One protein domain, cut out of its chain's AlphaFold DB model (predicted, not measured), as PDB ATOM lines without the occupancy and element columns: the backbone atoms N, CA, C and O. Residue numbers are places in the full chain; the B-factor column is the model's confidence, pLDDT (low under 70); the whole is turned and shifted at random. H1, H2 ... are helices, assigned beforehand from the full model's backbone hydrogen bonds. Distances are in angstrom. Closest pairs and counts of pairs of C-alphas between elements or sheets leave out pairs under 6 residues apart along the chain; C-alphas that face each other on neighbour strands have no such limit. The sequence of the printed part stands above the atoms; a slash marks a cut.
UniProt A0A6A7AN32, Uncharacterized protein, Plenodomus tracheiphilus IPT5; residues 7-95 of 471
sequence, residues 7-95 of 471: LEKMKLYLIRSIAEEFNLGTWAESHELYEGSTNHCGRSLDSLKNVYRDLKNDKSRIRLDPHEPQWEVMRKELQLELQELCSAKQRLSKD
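AT A GLANCE: This is residues 7 to 95 of the 471 residues of an uncharacterized protein of Plenodomus tracheiphilus IPT5 (UniProt A0A6A7AN32). The hairpin of H1 and H2 is the core, with H3 crossing H1 on one side, the long H5 on the other, and short H4 by H1's first residues. Residues 90 to 95 stick out. The printed part has 89 residues, five named helices, H1 to H5, and no named strand: all helix, compact, radius of gyration of the C-alphas 13.0 A, spans 44 by 28 by 23 A.

HOW THE PARTS SIT: H1, residues 7 to 21, and H2, residues 27 to 38, form a helical hairpin, touching closest at C-alphas Leu 12 and Tyr 34, 6.3 A; the shallow tilt of 34 degrees is only just short of steep. H3, residues 45 to 57, touches H1 about perpendicular, 82 degrees; the closest C-alphas, Tyr 13 and Tyr 52, are 6.0 A apart. H4, residues 59 to 62, only just touches H1, with 3 pairs of C-alphas within 8 A, the closest Lys 9 and Ile 62, 5.6 A. H5, residues 69 to 93, touches H1 with residues 75 to 82 alone at a steep tilt of 58 degrees; C-alphas Leu 14 and Arg 75 are closest, 6.1 A. Every O i to N i+4 pair is within hydrogen-bond range in H1, H2, H3 and H5; H4 is too short for one.

IN THESE COORDINATES: H1 begins at C-alpha 7 (157.736, 140.156, 46.901) and spans 20.7 A; H2 spans 16.1 A, H3 18.5 A, H4 5.8 A. H5 spans 36.5 A to C-alpha 93 (164.590, 117.799, 69.520).

THE WHOLE: The two farthest C-alphas, Arg 63 and Asp 95, are 43.7 A apart. The printed part has no cut and no long link; pLDDT is under 70 at residues 92 to 95.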
ATOM      1  N   LEU A   7     156.564 140.668  46.189       89.69
ATOM      2  CA  LEU A   7     157.736 140.156  46.901       89.69
ATOM      3  C   LEU A   7     157.373 139.135  47.995       89.69
ATOM      4  O   LEU A   7     158.042 138.112  48.116       89.69
ATOM      5  N   GLU A   8     156.287 139.365  48.748       92.12
ATOM      6  CA  GLU A   8     155.750 138.387  49.713       92.12
ATOM      7  C   GLU A   8     155.427 137.056  49.011       92.12
ATOM      8  O   GLU A   8     155.815 135.984  49.474       92.12
ATOM      9  N   LYS A   9     154.750 137.112  47.854       93.25
ATOM     10  CA  LYS A   9     154.419 135.919  47.059       93.25
ATOM     11  C   LYS A   9     155.661 135.198  46.551       93.25
ATOM     12  O   LYS A   9     155.692 133.972  46.592       93.25
ATOM     13  N   MET A  10     156.659 135.944  46.080       92.88
ATOM     14  CA  MET A  10     157.931 135.390  45.618       92.88
ATOM     15  C   MET A  10     158.636 134.633  46.745       92.88
ATOM     16  O   MET A  10     158.966 133.464  46.567       92.88
ATOM     17  N   LYS A  11     158.768 135.247  47.929       93.75
ATOM     18  CA  LYS A  11     159.358 134.611  49.118       93.75
ATOM     19  C   LYS A  11     158.580 133.370  49.555       93.75
ATOM     20  O   LYS A  11     159.180 132.312  49.715       93.75
ATOM     21  N   LEU A  12     157.250 133.449  49.654       95.25
ATOM     22  CA  LEU A  12     156.400 132.295  49.984       95.25
ATOM     23  C   LEU A  12     156.552 131.144  48.976       95.25
ATOM     24  O   LEU A  12     156.662 129.985  49.377       95.25
ATOM     25  N   TYR A  13     156.552 131.459  47.676       95.12
ATOM     26  CA  TYR A  13     156.754 130.473  46.619       95.12
ATOM     27  C   TYR A  13     158.144 129.834  46.722       95.12
ATOM     28  O   TYR A  13     158.233 128.608  46.728       95.12
ATOM     29  N   LEU A  14     159.206 130.640  46.856       94.62
ATOM     30  CA  LEU A  14     160.585 130.163  46.975       94.62
ATOM     31  C   LEU A  14     160.748 129.248  48.191       94.62
ATOM     32  O   LEU A  14     161.059 128.073  47.996       94.62
ATOM     33  N   ILE A  15     160.431 129.727  49.400       95.81
ATOM     34  CA  ILE A  15     160.539 128.963  50.658       95.81
ATOM     35  C   ILE A  15     159.855 127.599  50.538       95.81
ATOM     36  O   ILE A  15     160.463 126.572  50.835       95.81
ATOM     37  N   ARG A  16     158.595 127.561  50.081       95.12
ATOM     38  CA  ARG A  16     157.859 126.292  49.982       95.12
ATOM     39  C   ARG A  16     158.293 125.422  48.805       95.12
ATOM     40  O   ARG A  16     158.208 124.207  48.930       95.12
ATOM     41  N   SER A  17     158.781 125.995  47.704       94.19
ATOM     42  CA  SER A  17     159.359 125.208  46.606       94.19
ATOM     43  C   SER A  17     160.652 124.503  47.026       94.19
ATOM     44  O   SER A  17     160.779 123.314  46.770       94.19
ATOM     45  N   ILE A  18     161.534 125.184  47.767       94.19
ATOM     46  CA  ILE A  18     162.749 124.601  48.360       94.19
ATOM     47  C   ILE A  18     162.367 123.522  49.387       94.19
ATOM     48  O   ILE A  18     162.907 122.418  49.363       94.19
ATOM     49  N   ALA A  19     161.400 123.814  50.263       93.56
ATOM     50  CA  ALA A  19     160.913 122.862  51.261       93.56
ATOM     51  C   ALA A  19     160.396 121.554  50.633       93.56
ATOM     52  O   ALA A  19     160.685 120.468  51.131       93.56
ATOM     53  N   GLU A  20     159.646 121.639  49.530       93.69
ATOM     54  CA  GLU A  20     159.165 120.458  48.802       93.69
ATOM     55  C   GLU A  20     160.273 119.751  48.000       93.69
ATOM     56  O   GLU A  20     160.331 118.525  48.014       93.69
ATOM     57  N   GLU A  21     161.156 120.497  47.331       93.62
ATOM     58  CA  GLU A  21     162.242 119.967  46.490       93.62
ATOM     59  C   GLU A  21     163.273 119.162  47.289       93.62
ATOM     60  O   GLU A  21     163.673 118.077  46.870       93.62
ATOM     61  N   PHE A  22     163.671 119.666  48.458       89.44
ATOM     62  CA  PHE A  22     164.660 119.020  49.326       89.44
ATOM     63  C   PHE A  22     164.027 118.168  50.440       89.44
ATOM     64  O   PHE A  22     164.750 117.622  51.272       89.44
ATOM     65  N   ASN A  23     162.691 118.056  50.477       88.44
ATOM     66  CA  ASN A  23     161.929 117.425  51.563       88.44
ATOM     67  C   ASN A  23     162.325 117.970  52.959       88.44
ATOM     68  O   ASN A  23     162.522 117.223  53.920       88.44
ATOM     69  N   LEU A  24     162.482 119.294  53.047       87.62
ATOM     70  CA  LEU A  24     162.925 120.025  54.233       87.62
ATOM     71  C   LEU A  24     161.776 120.807  54.860       87.62
ATOM     72  O   LEU A  24     161.160 121.651  54.216       87.62
ATOM     73  N   GLY A  25     161.578 120.618  56.161       82.69
ATOM     74  CA  GLY A  25     160.754 121.504  56.972       82.69
ATOM     75  C   GLY A  25     159.241 121.320  56.821       82.69
ATOM     76  O   GLY A  25     158.645 121.219  55.742       82.69
ATOM     77  N   THR A  26     158.588 121.349  57.971       91.06
ATOM     78  CA  THR A  26     157.139 121.433  58.105       91.06
ATOM     79  C   THR A  26     156.604 122.782  57.610       91.06
ATOM     80  O   THR A  26     157.325 123.769  57.448       91.06
ATOM     81  N   TRP A  27     155.282 122.861  57.444       93.19
ATOM     82  CA  TRP A  27     154.599 124.132  57.187       93.19
ATOM     83  C   TRP A  27     154.836 125.188  58.276       93.19
ATOM     84  O   TRP A  27     154.829 126.372  57.954       93.19
ATOM     85  N   ALA A  28     155.065 124.786  59.532       91.06
ATOM     86  CA  ALA A  28     155.369 125.708  60.625       91.06
ATOM     87  C   ALA A  28     156.763 126.341  60.470       91.06
ATOM     88  O   ALA A  28     156.919 127.543  60.651       91.06
ATOM     89  N   GLU A  29     157.760 125.559  60.058       91.00
ATOM     90  CA  GLU A  29     159.132 126.038  59.832       91.00
ATOM     91  C   GLU A  29     159.221 126.948  58.603       91.00
ATOM     92  O   GLU A  29     159.840 128.008  58.652       91.00
ATOM     93  N   SER A  30     158.509 126.605  57.526       93.62
ATOM     94  CA  SER A  30     158.349 127.507  56.380       93.62
ATOM     95  C   SER A  30     157.570 128.785  56.706       93.62
ATOM     96  O   SER A  30     157.761 129.795  56.035       93.62
ATOM     97  N   HIS A  31     156.674 128.749  57.697       94.00
ATOM     98  CA  HIS A  31     155.932 129.928  58.135       94.00
ATOM     99  C   HIS A  31     156.819 130.890  58.921       94.00
ATOM    100  O   HIS A  31     156.864 132.068  58.592       94.00
ATOM    101  N   GLU A  32     157.574 130.377  59.890       91.81
ATOM    102  CA  GLU A  32     158.537 131.152  60.677       91.81
ATOM    103  C   GLU A  32     159.575 131.841  59.778       91.81
ATOM    104  O   GLU A  32     159.792 133.048  59.887       91.81
ATOM    105  N   LEU A  33     160.120 131.109  58.797       93.25
ATOM    106  CA  LEU A  33     161.023 131.674  57.791       93.25
ATOM    107  C   LEU A  33     160.337 132.725  56.898       93.25
ATOM    108  O   LEU A  33     160.949 133.722  56.516       93.25
ATOM    109  N   TYR A  34     159.057 132.538  56.566       94.38
ATOM    110  CA  TYR A  34     158.286 133.530  55.814       94.38
ATOM    111  C   TYR A  34     158.066 134.816  56.630       94.38
ATOM    112  O   TYR A  34     158.295 135.906  56.103       94.38
ATOM    113  N   GLU A  35     157.649 134.720  57.895       92.00
ATOM    114  CA  GLU A  35     157.410 135.898  58.744       92.00
ATOM    115  C   GLU A  35     158.713 136.666  59.000       92.00
ATOM    116  O   GLU A  35     158.729 137.889  58.835       92.00
ATOM    117  N   GLY A  36     159.814 135.958  59.285       88.88
ATOM    118  CA  GLY A  36     161.148 136.546  59.438       88.88
ATOM    119  C   GLY A  36     161.647 137.225  58.160       88.88
ATOM    120  O   GLY A  36     161.969 138.412  58.171       88.88
ATOM    121  N   SER A  37     161.628 136.524  57.023       88.25
ATOM    122  CA  SER A  37     162.118 137.081  55.750       88.25
ATOM    123  C   SER A  37     161.242 138.207  55.177       88.25
ATOM    124  O   SER A  37     161.716 138.970  54.330       88.25
ATOM    125  N   THR A  38     159.978 138.343  55.599       88.19
ATOM    126  CA  THR A  38     159.077 139.427  55.158       88.19
ATOM    127  C   THR A  38     158.863 140.533  56.194       88.19
ATOM    128  O   THR A  38     158.281 141.559  55.848       88.19
ATOM    129  N   ASN A  39     159.344 140.372  57.434       84.31
ATOM    130  CA  ASN A  39     159.020 141.238  58.579       84.31
ATOM    131  C   ASN A  39     157.498 141.417  58.787       84.31
ATOM    132  O   ASN A  39     157.023 142.500  59.149       84.31
ATOM    133  N   HIS A  40     156.703 140.381  58.493       78.81
ATOM    134  CA  HIS A  40     155.238 140.447  58.497       78.81
ATOM    135  C   HIS A  40     154.619 139.315  59.315       78.81
ATOM    136  O   HIS A  40     154.225 138.282  58.776       78.81
ATOM    137  N   CYS A  41     154.480 139.569  60.615       74.56
ATOM    138  CA  CYS A  41     153.822 138.668  61.554       74.56
ATOM    139  C   CYS A  41     152.290 138.659  61.382       74.56
ATOM    140  O   CYS A  41     151.678 139.673  61.023       74.56
ATOM    141  N   GLY A  42     151.651 137.539  61.717       78.62
ATOM    142  CA  GLY A  42     150.195 137.409  61.820       78.62
ATOM    143  C   GLY A  42     149.490 136.972  60.533       78.62
ATOM    144  O   GLY A  42     148.276 137.166  60.400       78.62
ATOM    145  N   ARG A  43     150.203 136.373  59.570       87.94
ATOM    146  CA  ARG A  43     149.545 135.598  58.503       87.94
ATOM    147  C   ARG A  43     149.147 134.237  59.087       87.94
ATOM    148  O   ARG A  43     149.918 133.612  59.796       87.94
ATOM    149  N   SER A  44     147.941 133.744  58.802       90.69
ATOM    150  CA  SER A  44     147.594 132.378  59.212       90.69
ATOM    151  C   SER A  44     148.251 131.352  58.287       90.69
ATOM    152  O   SER A  44     148.346 131.567  57.073       90.69
ATOM    153  N   LEU A  45     148.631 130.198  58.845       91.88
ATOM    154  CA  LEU A  45     149.161 129.064  58.081       91.88
ATOM    155  C   LEU A  45     148.264 128.701  56.891       91.88
ATOM    156  O   LEU A  45     148.761 128.470  55.793       91.88
ATOM    157  N   ASP A  46     146.943 128.707  57.070       93.19
ATOM    158  CA  ASP A  46     146.008 128.356  55.999       93.19
ATOM    159  C   ASP A  46     145.898 129.444  54.924       93.19
ATOM    160  O   ASP A  46     145.757 129.124  53.742       93.19
ATOM    161  N   SER A  47     146.071 130.723  55.285       92.56
ATOM    162  CA  SER A  47     146.222 131.792  54.292       92.56
ATOM    163  C   SER A  47     147.465 131.567  53.428       92.56
ATOM    164  O   SER A  47     147.396 131.768  52.215       92.56
ATOM    165  N   LEU A  48     148.585 131.147  54.021       94.44
ATOM    166  CA  LEU A  48     149.823 130.880  53.285       94.44
ATOM    167  C   LEU A  48     149.727 129.607  52.442       94.44
ATOM    168  O   LEU A  48     150.120 129.633  51.280       94.44
ATOM    169  N   LYS A  49     149.123 128.527  52.956       95.38
ATOM    170  CA  LYS A  49     148.833 127.306  52.175       95.38
ATOM    171  C   LYS A  49     147.968 127.606  50.951       95.38
ATOM    172  O   LYS A  49     148.238 127.088  49.869       95.38
ATOM    173  N   ASN A  50     146.934 128.435  51.104       94.69
ATOM    174  CA  ASN A  50     146.033 128.786  50.006       94.69
ATOM    175  C   ASN A  50     146.732 129.652  48.950       94.69
ATOM    176  O   ASN A  50     146.641 129.336  47.766       94.69
ATOM    177  N   VAL A  51     147.497 130.670  49.360       94.00
ATOM    178  CA  VAL A  51     148.294 131.468  48.412       94.00
ATOM    179  C   VAL A  51     149.378 130.616  47.751       94.00
ATOM    180  O   VAL A  51     149.546 130.696  46.543       94.00
ATOM    181  N   TYR A  52     150.077 129.750  48.480       95.62
ATOM    182  CA  TYR A  52     151.087 128.878  47.881       95.62
ATOM    183  C   TYR A  52     150.493 127.915  46.841       95.62
ATOM    184  O   TYR A  52     151.042 127.791  45.750       95.62
ATOM    185  N   ARG A  53     149.343 127.289  47.131       95.62
ATOM    186  CA  ARG A  53     148.601 126.439  46.178       95.62
ATOM    187  C   ARG A  53     148.280 127.195  44.886       95.62
ATOM    188  O   ARG A  53     148.493 126.681  43.791       95.62
ATOM    189  N   ASP A  54     147.821 128.432  45.035       93.75
ATOM    190  CA  ASP A  54     147.541 129.358  43.941       93.75
ATOM    191  C   ASP A  54     148.790 129.684  43.098       93.75
ATOM    192  O   ASP A  54     148.711 129.696  41.870       93.75
ATOM    193  N   LEU A  55     149.942 129.924  43.739       93.75
ATOM    194  CA  LEU A  55     151.216 130.232  43.068       93.75
ATOM    195  C   LEU A  55     151.884 129.000  42.434       93.75
ATOM    196  O   LEU A  55     152.574 129.128  41.425       93.75
ATOM    197  N   LYS A  56     151.683 127.811  43.012       92.75
ATOM    198  CA  LYS A  56     152.180 126.531  42.486       92.75
ATOM    199  C   LYS A  56     151.503 126.168  41.162       92.75
ATOM    200  O   LYS A  56     152.169 125.656  40.268       92.75
ATOM    201  N   ASN A  57     150.213 126.483  41.035       91.94
ATOM    202  CA  ASN A  57     149.450 126.295  39.801       91.94
ATOM    203  C   ASN A  57     149.733 127.389  38.756       91.94
ATOM    204  O   ASN A  57     149.760 127.093  37.565       91.94
ATOM    205  N   ASP A  58     149.937 128.640  39.182       89.94
ATOM    206  CA  ASP A  58     150.199 129.769  38.283       89.94
ATOM    207  C   ASP A  58     151.216 130.759  38.878       89.94
ATOM    208  O   ASP A  58     150.890 131.650  39.672       89.94
ATOM    209  N   LYS A  59     152.471 130.634  38.426       84.31
ATOM    210  CA  LYS A  59     153.587 131.495  38.844       84.31
ATOM    211  C   LYS A  59     153.438 132.943  38.366       84.31
ATOM    212  O   LYS A  59     153.979 133.843  39.008       84.31
ATOM    213  N   SER A  60     152.666 133.212  37.306       86.81
ATOM    214  CA  SER A  60     152.469 134.582  36.796       86.81
ATOM    215  C   SER A  60     151.788 135.492  37.831       86.81
ATOM    216  O   SER A  60     151.996 136.709  37.857       86.81
ATOM    217  N   ARG A  61     151.052 134.899  38.784       87.19
ATOM    218  CA  ARG A  61     150.393 135.589  39.907       87.19
ATOM    219  C   ARG A  61     151.359 136.256  40.887       87.19
ATOM    220  O   ARG A  61     150.904 137.099  41.678       87.19
ATOM    221  N   ILE A  62     152.650 135.916  40.833       88.06
ATOM    222  CA  ILE A  62     153.728 136.586  41.576       88.06
ATOM    223  C   ILE A  62     153.937 138.006  41.030       88.06
ATOM    224  O   ILE A  62     154.065 138.930  41.827       88.06
ATOM    225  N   ARG A  63     153.808 138.208  39.707       84.56
ATOM    226  CA  ARG A  63     154.006 139.494  38.998       84.56
ATOM    227  C   ARG A  63     155.426 140.071  39.108       84.56
ATOM    228  O   ARG A  63     155.595 141.285  39.045       84.56
ATOM    229  N   LEU A  64     156.412 139.197  39.269       79.44
ATOM    230  CA  LEU A  64     157.844 139.465  39.127       79.44
ATOM    231  C   LEU A  64     158.388 138.460  38.107       79.44
ATOM    232  O   LEU A  64     157.819 137.370  37.985       79.44
ATOM    233  N   ASP A  65     159.431 138.822  37.367       79.06
ATOM    234  CA  ASP A  65     159.993 137.955  36.330       79.06
ATOM    235  C   ASP A  65     160.904 136.891  36.975       79.06
ATOM    236  O   ASP A  65     161.913 137.251  37.581       79.06
ATOM    237  N   PRO A  66     160.579 135.585  36.873       73.50
ATOM    238  CA  PRO A  66     161.364 134.511  37.484       73.50
ATOM    239  C   PRO A  66     162.776 134.344  36.905       73.50
ATOM    240  O   PRO A  66     163.545 133.555  37.452       73.50
ATOM    241  N   HIS A  67     163.116 135.042  35.818       74.81
ATOM    242  CA  HIS A  67     164.451 135.039  35.220       74.81
ATOM    243  C   HIS A  67     165.365 136.166  35.731       74.81
ATOM    244  O   HIS A  67     166.534 136.222  35.345       74.81
ATOM    245  N   GLU A  68     164.885 137.060  36.605       80.62
ATOM    246  CA  GLU A  68     165.744 138.086  37.201       80.62
ATOM    247  C   GLU A  68     166.787 137.438  38.142       80.62
ATOM    248  O   GLU A  68     166.405 136.639  39.004       80.62
ATOM    249  N   PRO A  69     168.083 137.821  38.086       81.62
ATOM    250  CA  PRO A  69     169.143 137.213  38.905       81.62
ATOM    251  C   PRO A  69     168.867 137.195  40.419       81.62
ATOM    252  O   PRO A  69     169.340 136.315  41.136       81.62
ATOM    253  N   GLN A  70     168.058 138.142  40.905       79.75
ATOM    254  CA  GLN A  70     167.618 138.219  42.300       79.75
ATOM    255  C   GLN A  70     166.841 136.980  42.779       79.75
ATOM    256  O   GLN A  70     166.875 136.677  43.970       79.75
ATOM    257  N   TRP A  71     166.186 136.229  41.884       87.31
ATOM    258  CA  TRP A  71     165.504 134.984  42.250       87.31
ATOM    259  C   TRP A  71     166.479 133.874  42.621       87.31
ATOM    260  O   TRP A  71     166.235 133.159  43.588       87.31
ATOM    261  N   GLU A  72     167.583 133.721  41.886       88.12
ATOM    262  CA  GLU A  72     168.581 132.691  42.192       88.12
ATOM    263  C   GLU A  72     169.351 133.006  43.472       88.12
ATOM    264  O   GLU A  72     169.597 132.102  44.272       88.12
ATOM    265  N   VAL A  73     169.696 134.282  43.682       90.25
ATOM    266  CA  VAL A  73     170.335 134.752  44.920       90.25
ATOM    267  C   VAL A  73     169.414 134.483  46.110       90.25
ATOM    268  O   VAL A  73     169.789 133.737  47.012       90.25
ATOM    269  N   MET A  74     168.167 134.959  46.054       90.81
ATOM    270  CA  MET A  74     167.212 134.781  47.150       90.81
ATOM    271  C   MET A  74     166.830 133.310  47.369       90.81
ATOM    272  O   MET A  74     166.594 132.900  48.502       90.81
ATOM    273  N   ARG A  75     166.803 132.477  46.317       92.56
ATOM    274  CA  ARG A  75     166.605 131.024  46.457       92.56
ATOM    275  C   ARG A  75     167.749 130.378  47.240       92.56
ATOM    276  O   ARG A  75     167.469 129.542  48.093       92.56
ATOM    277  N   LYS A  76     169.004 130.759  46.977       92.19
ATOM    278  CA  LYS A  76     170.182 130.243  47.700       92.19
ATOM    279  C   LYS A  76     170.194 130.697  49.162       92.19
ATOM    280  O   LYS A  76     170.404 129.865  50.037       92.19
ATOM    281  N   GLU A  77     169.909 131.973  49.421       93.50
ATOM    282  CA  GLU A  77     169.791 132.530  50.781       93.50
ATOM    283  C   GLU A  77     168.717 131.785  51.592       93.50
ATOM    284  O   GLU A  77     169.019 131.167  52.612       93.50
ATOM    285  N   LEU A  78     167.483 131.720  51.074       93.19
ATOM    286  CA  LEU A  78     166.364 131.035  51.733       93.19
ATOM    287  C   LEU A  78     166.585 129.521  51.885       93.19
ATOM    288  O   LEU A  78     166.030 128.909  52.797       93.19
ATOM    289  N   GLN A  79     167.372 128.896  51.002       92.81
ATOM    290  CA  GLN A  79     167.732 127.482  51.120       92.81
ATOM    291  C   GLN A  79     168.672 127.234  52.301       92.81
ATOM    292  O   GLN A  79     168.449 126.279  53.047       92.81
ATOM    293  N   LEU A  80     169.682 128.089  52.487       92.31
ATOM    294  CA  LEU A  80     170.584 128.018  53.637       92.31
ATOM    295  C   LEU A  80     169.814 128.276  54.938       92.31
ATOM    296  O   LEU A  80     169.849 127.436  55.835       92.31
ATOM    297  N   GLU A  81     169.024 129.353  55.001       92.00
ATOM    298  CA  GLU A  81     168.220 129.693  56.186       92.00
ATOM    299  C   GLU A  81     167.240 128.566  56.572       92.00
ATOM    300  O   GLU A  81     167.128 128.208  57.748       92.00
ATOM    301  N   LEU A  82     166.564 127.937  55.597       91.25
ATOM    302  CA  LEU A  82     165.660 126.813  55.869       91.25
ATOM    303  C   LEU A  82     166.415 125.570  56.370       91.25
ATOM    304  O   LEU A  82     165.937 124.897  57.290       91.25
ATOM    305  N   GLN A  83     167.580 125.261  55.792       91.44
ATOM    306  CA  GLN A  83     168.429 124.148  56.233       91.44
ATOM    307  C   GLN A  83     168.955 124.367  57.655       91.44
ATOM    308  O   GLN A  83     168.916 123.437  58.468       91.44
ATOM    309  N   GLU A  84     169.399 125.581  57.979       89.94
ATOM    310  CA  GLU A  84     169.864 125.956  59.315       89.94
ATOM    311  C   GLU A  84     168.740 125.878  60.350       89.94
ATOM    312  O   GLU A  84     168.916 125.231  61.384       89.94
ATOM    313  N   LEU A  85     167.563 126.438  60.052       88.12
ATOM    314  CA  LEU A  85     166.401 126.425  60.947       88.12
ATOM    315  C   LEU A  85     165.930 124.991  61.241       88.12
ATOM    316  O   LEU A  85     165.746 124.622  62.407       88.12
ATOM    317  N   CYS A  86     165.818 124.145  60.210       86.75
ATOM    318  CA  CYS A  86     165.487 122.727  60.383       86.75
ATOM    319  C   CYS A  86     166.571 121.987  61.190       86.75
ATOM    320  O   CYS A  86     166.258 121.205  62.090       86.75
ATOM    321  N   SER A  87     167.852 122.252  60.917       86.19
ATOM    322  CA  SER A  87     168.977 121.622  61.625       86.19
ATOM    323  C   SER A  87     169.045 122.034  63.097       86.19
ATOM    324  O   SER A  87     169.279 121.189  63.965       86.19
ATOM    325  N   ALA A  88     168.802 123.309  63.406       80.75
ATOM    326  CA  ALA A  88     168.746 123.830  64.768       80.75
ATOM    327  C   ALA A  88     167.604 123.179  65.561       80.75
ATOM    328  O   ALA A  88     167.828 122.672  66.665       80.75
ATOM    329  N   LYS A  89     166.404 123.086  64.973       77.25
ATOM    330  CA  LYS A  89     165.260 122.409  65.604       77.25
ATOM    331  C   LYS A  89     165.478 120.911  65.781       77.25
ATOM    332  O   LYS A  89     165.141 120.386  66.839       77.25
ATOM    333  N   GLN A  90     166.108 120.233  64.821       75.31
ATOM    334  CA  GLN A  90     166.496 118.828  64.981       75.31
ATOM    335  C   GLN A  90     167.535 118.616  66.089       75.31
ATOM    336  O   GLN A  90     167.463 117.616  66.798       75.31
ATOM    337  N   ARG A  91     168.491 119.535  66.278       71.19
ATOM    338  CA  ARG A  91     169.434 119.477  67.412       71.19
ATOM    339  C   ARG A  91     168.706 119.662  68.748       71.19
ATOM    340  O   ARG A  91     168.956 118.907  69.679       71.19
ATOM    341  N   LEU A  92     167.757 120.600  68.819       59.72
ATOM    342  CA  LEU A  92     166.931 120.846  70.010       59.72
ATOM    343  C   LEU A  92     165.921 119.722  70.312       59.72
ATOM    344  O   LEU A  92     165.536 119.550  71.468       59.72
ATOM    345  N   SER A  93     165.471 118.958  69.312       57.72
ATOM    346  CA  SER A  93     164.590 117.799  69.520       57.72
ATOM    347  C   SER A  93     165.348 116.508  69.843       57.72
ATOM    348  O   SER A  93     164.805 115.661  70.551       57.72
ATOM    349  N   LYS A  94     166.598 116.369  69.379       53.94
ATOM    350  CA  LYS A  94     167.473 115.209  69.644       53.94
ATOM    351  C   LYS A  94     168.182 115.241  71.003       53.94
ATOM    352  O   LYS A  94     168.849 114.268  71.335       53.94
ATOM    353  N   ASP A  95     168.017 116.300  71.797       43.78
ATOM    354  CA  ASP A  95     168.477 116.362  73.190       43.78
ATOM    355  C   ASP A  95     167.295 116.257  74.184       43.78
ATOM    356  O   ASP A  95     166.798 117.269  74.696       43.78
TER     357      ASP A  95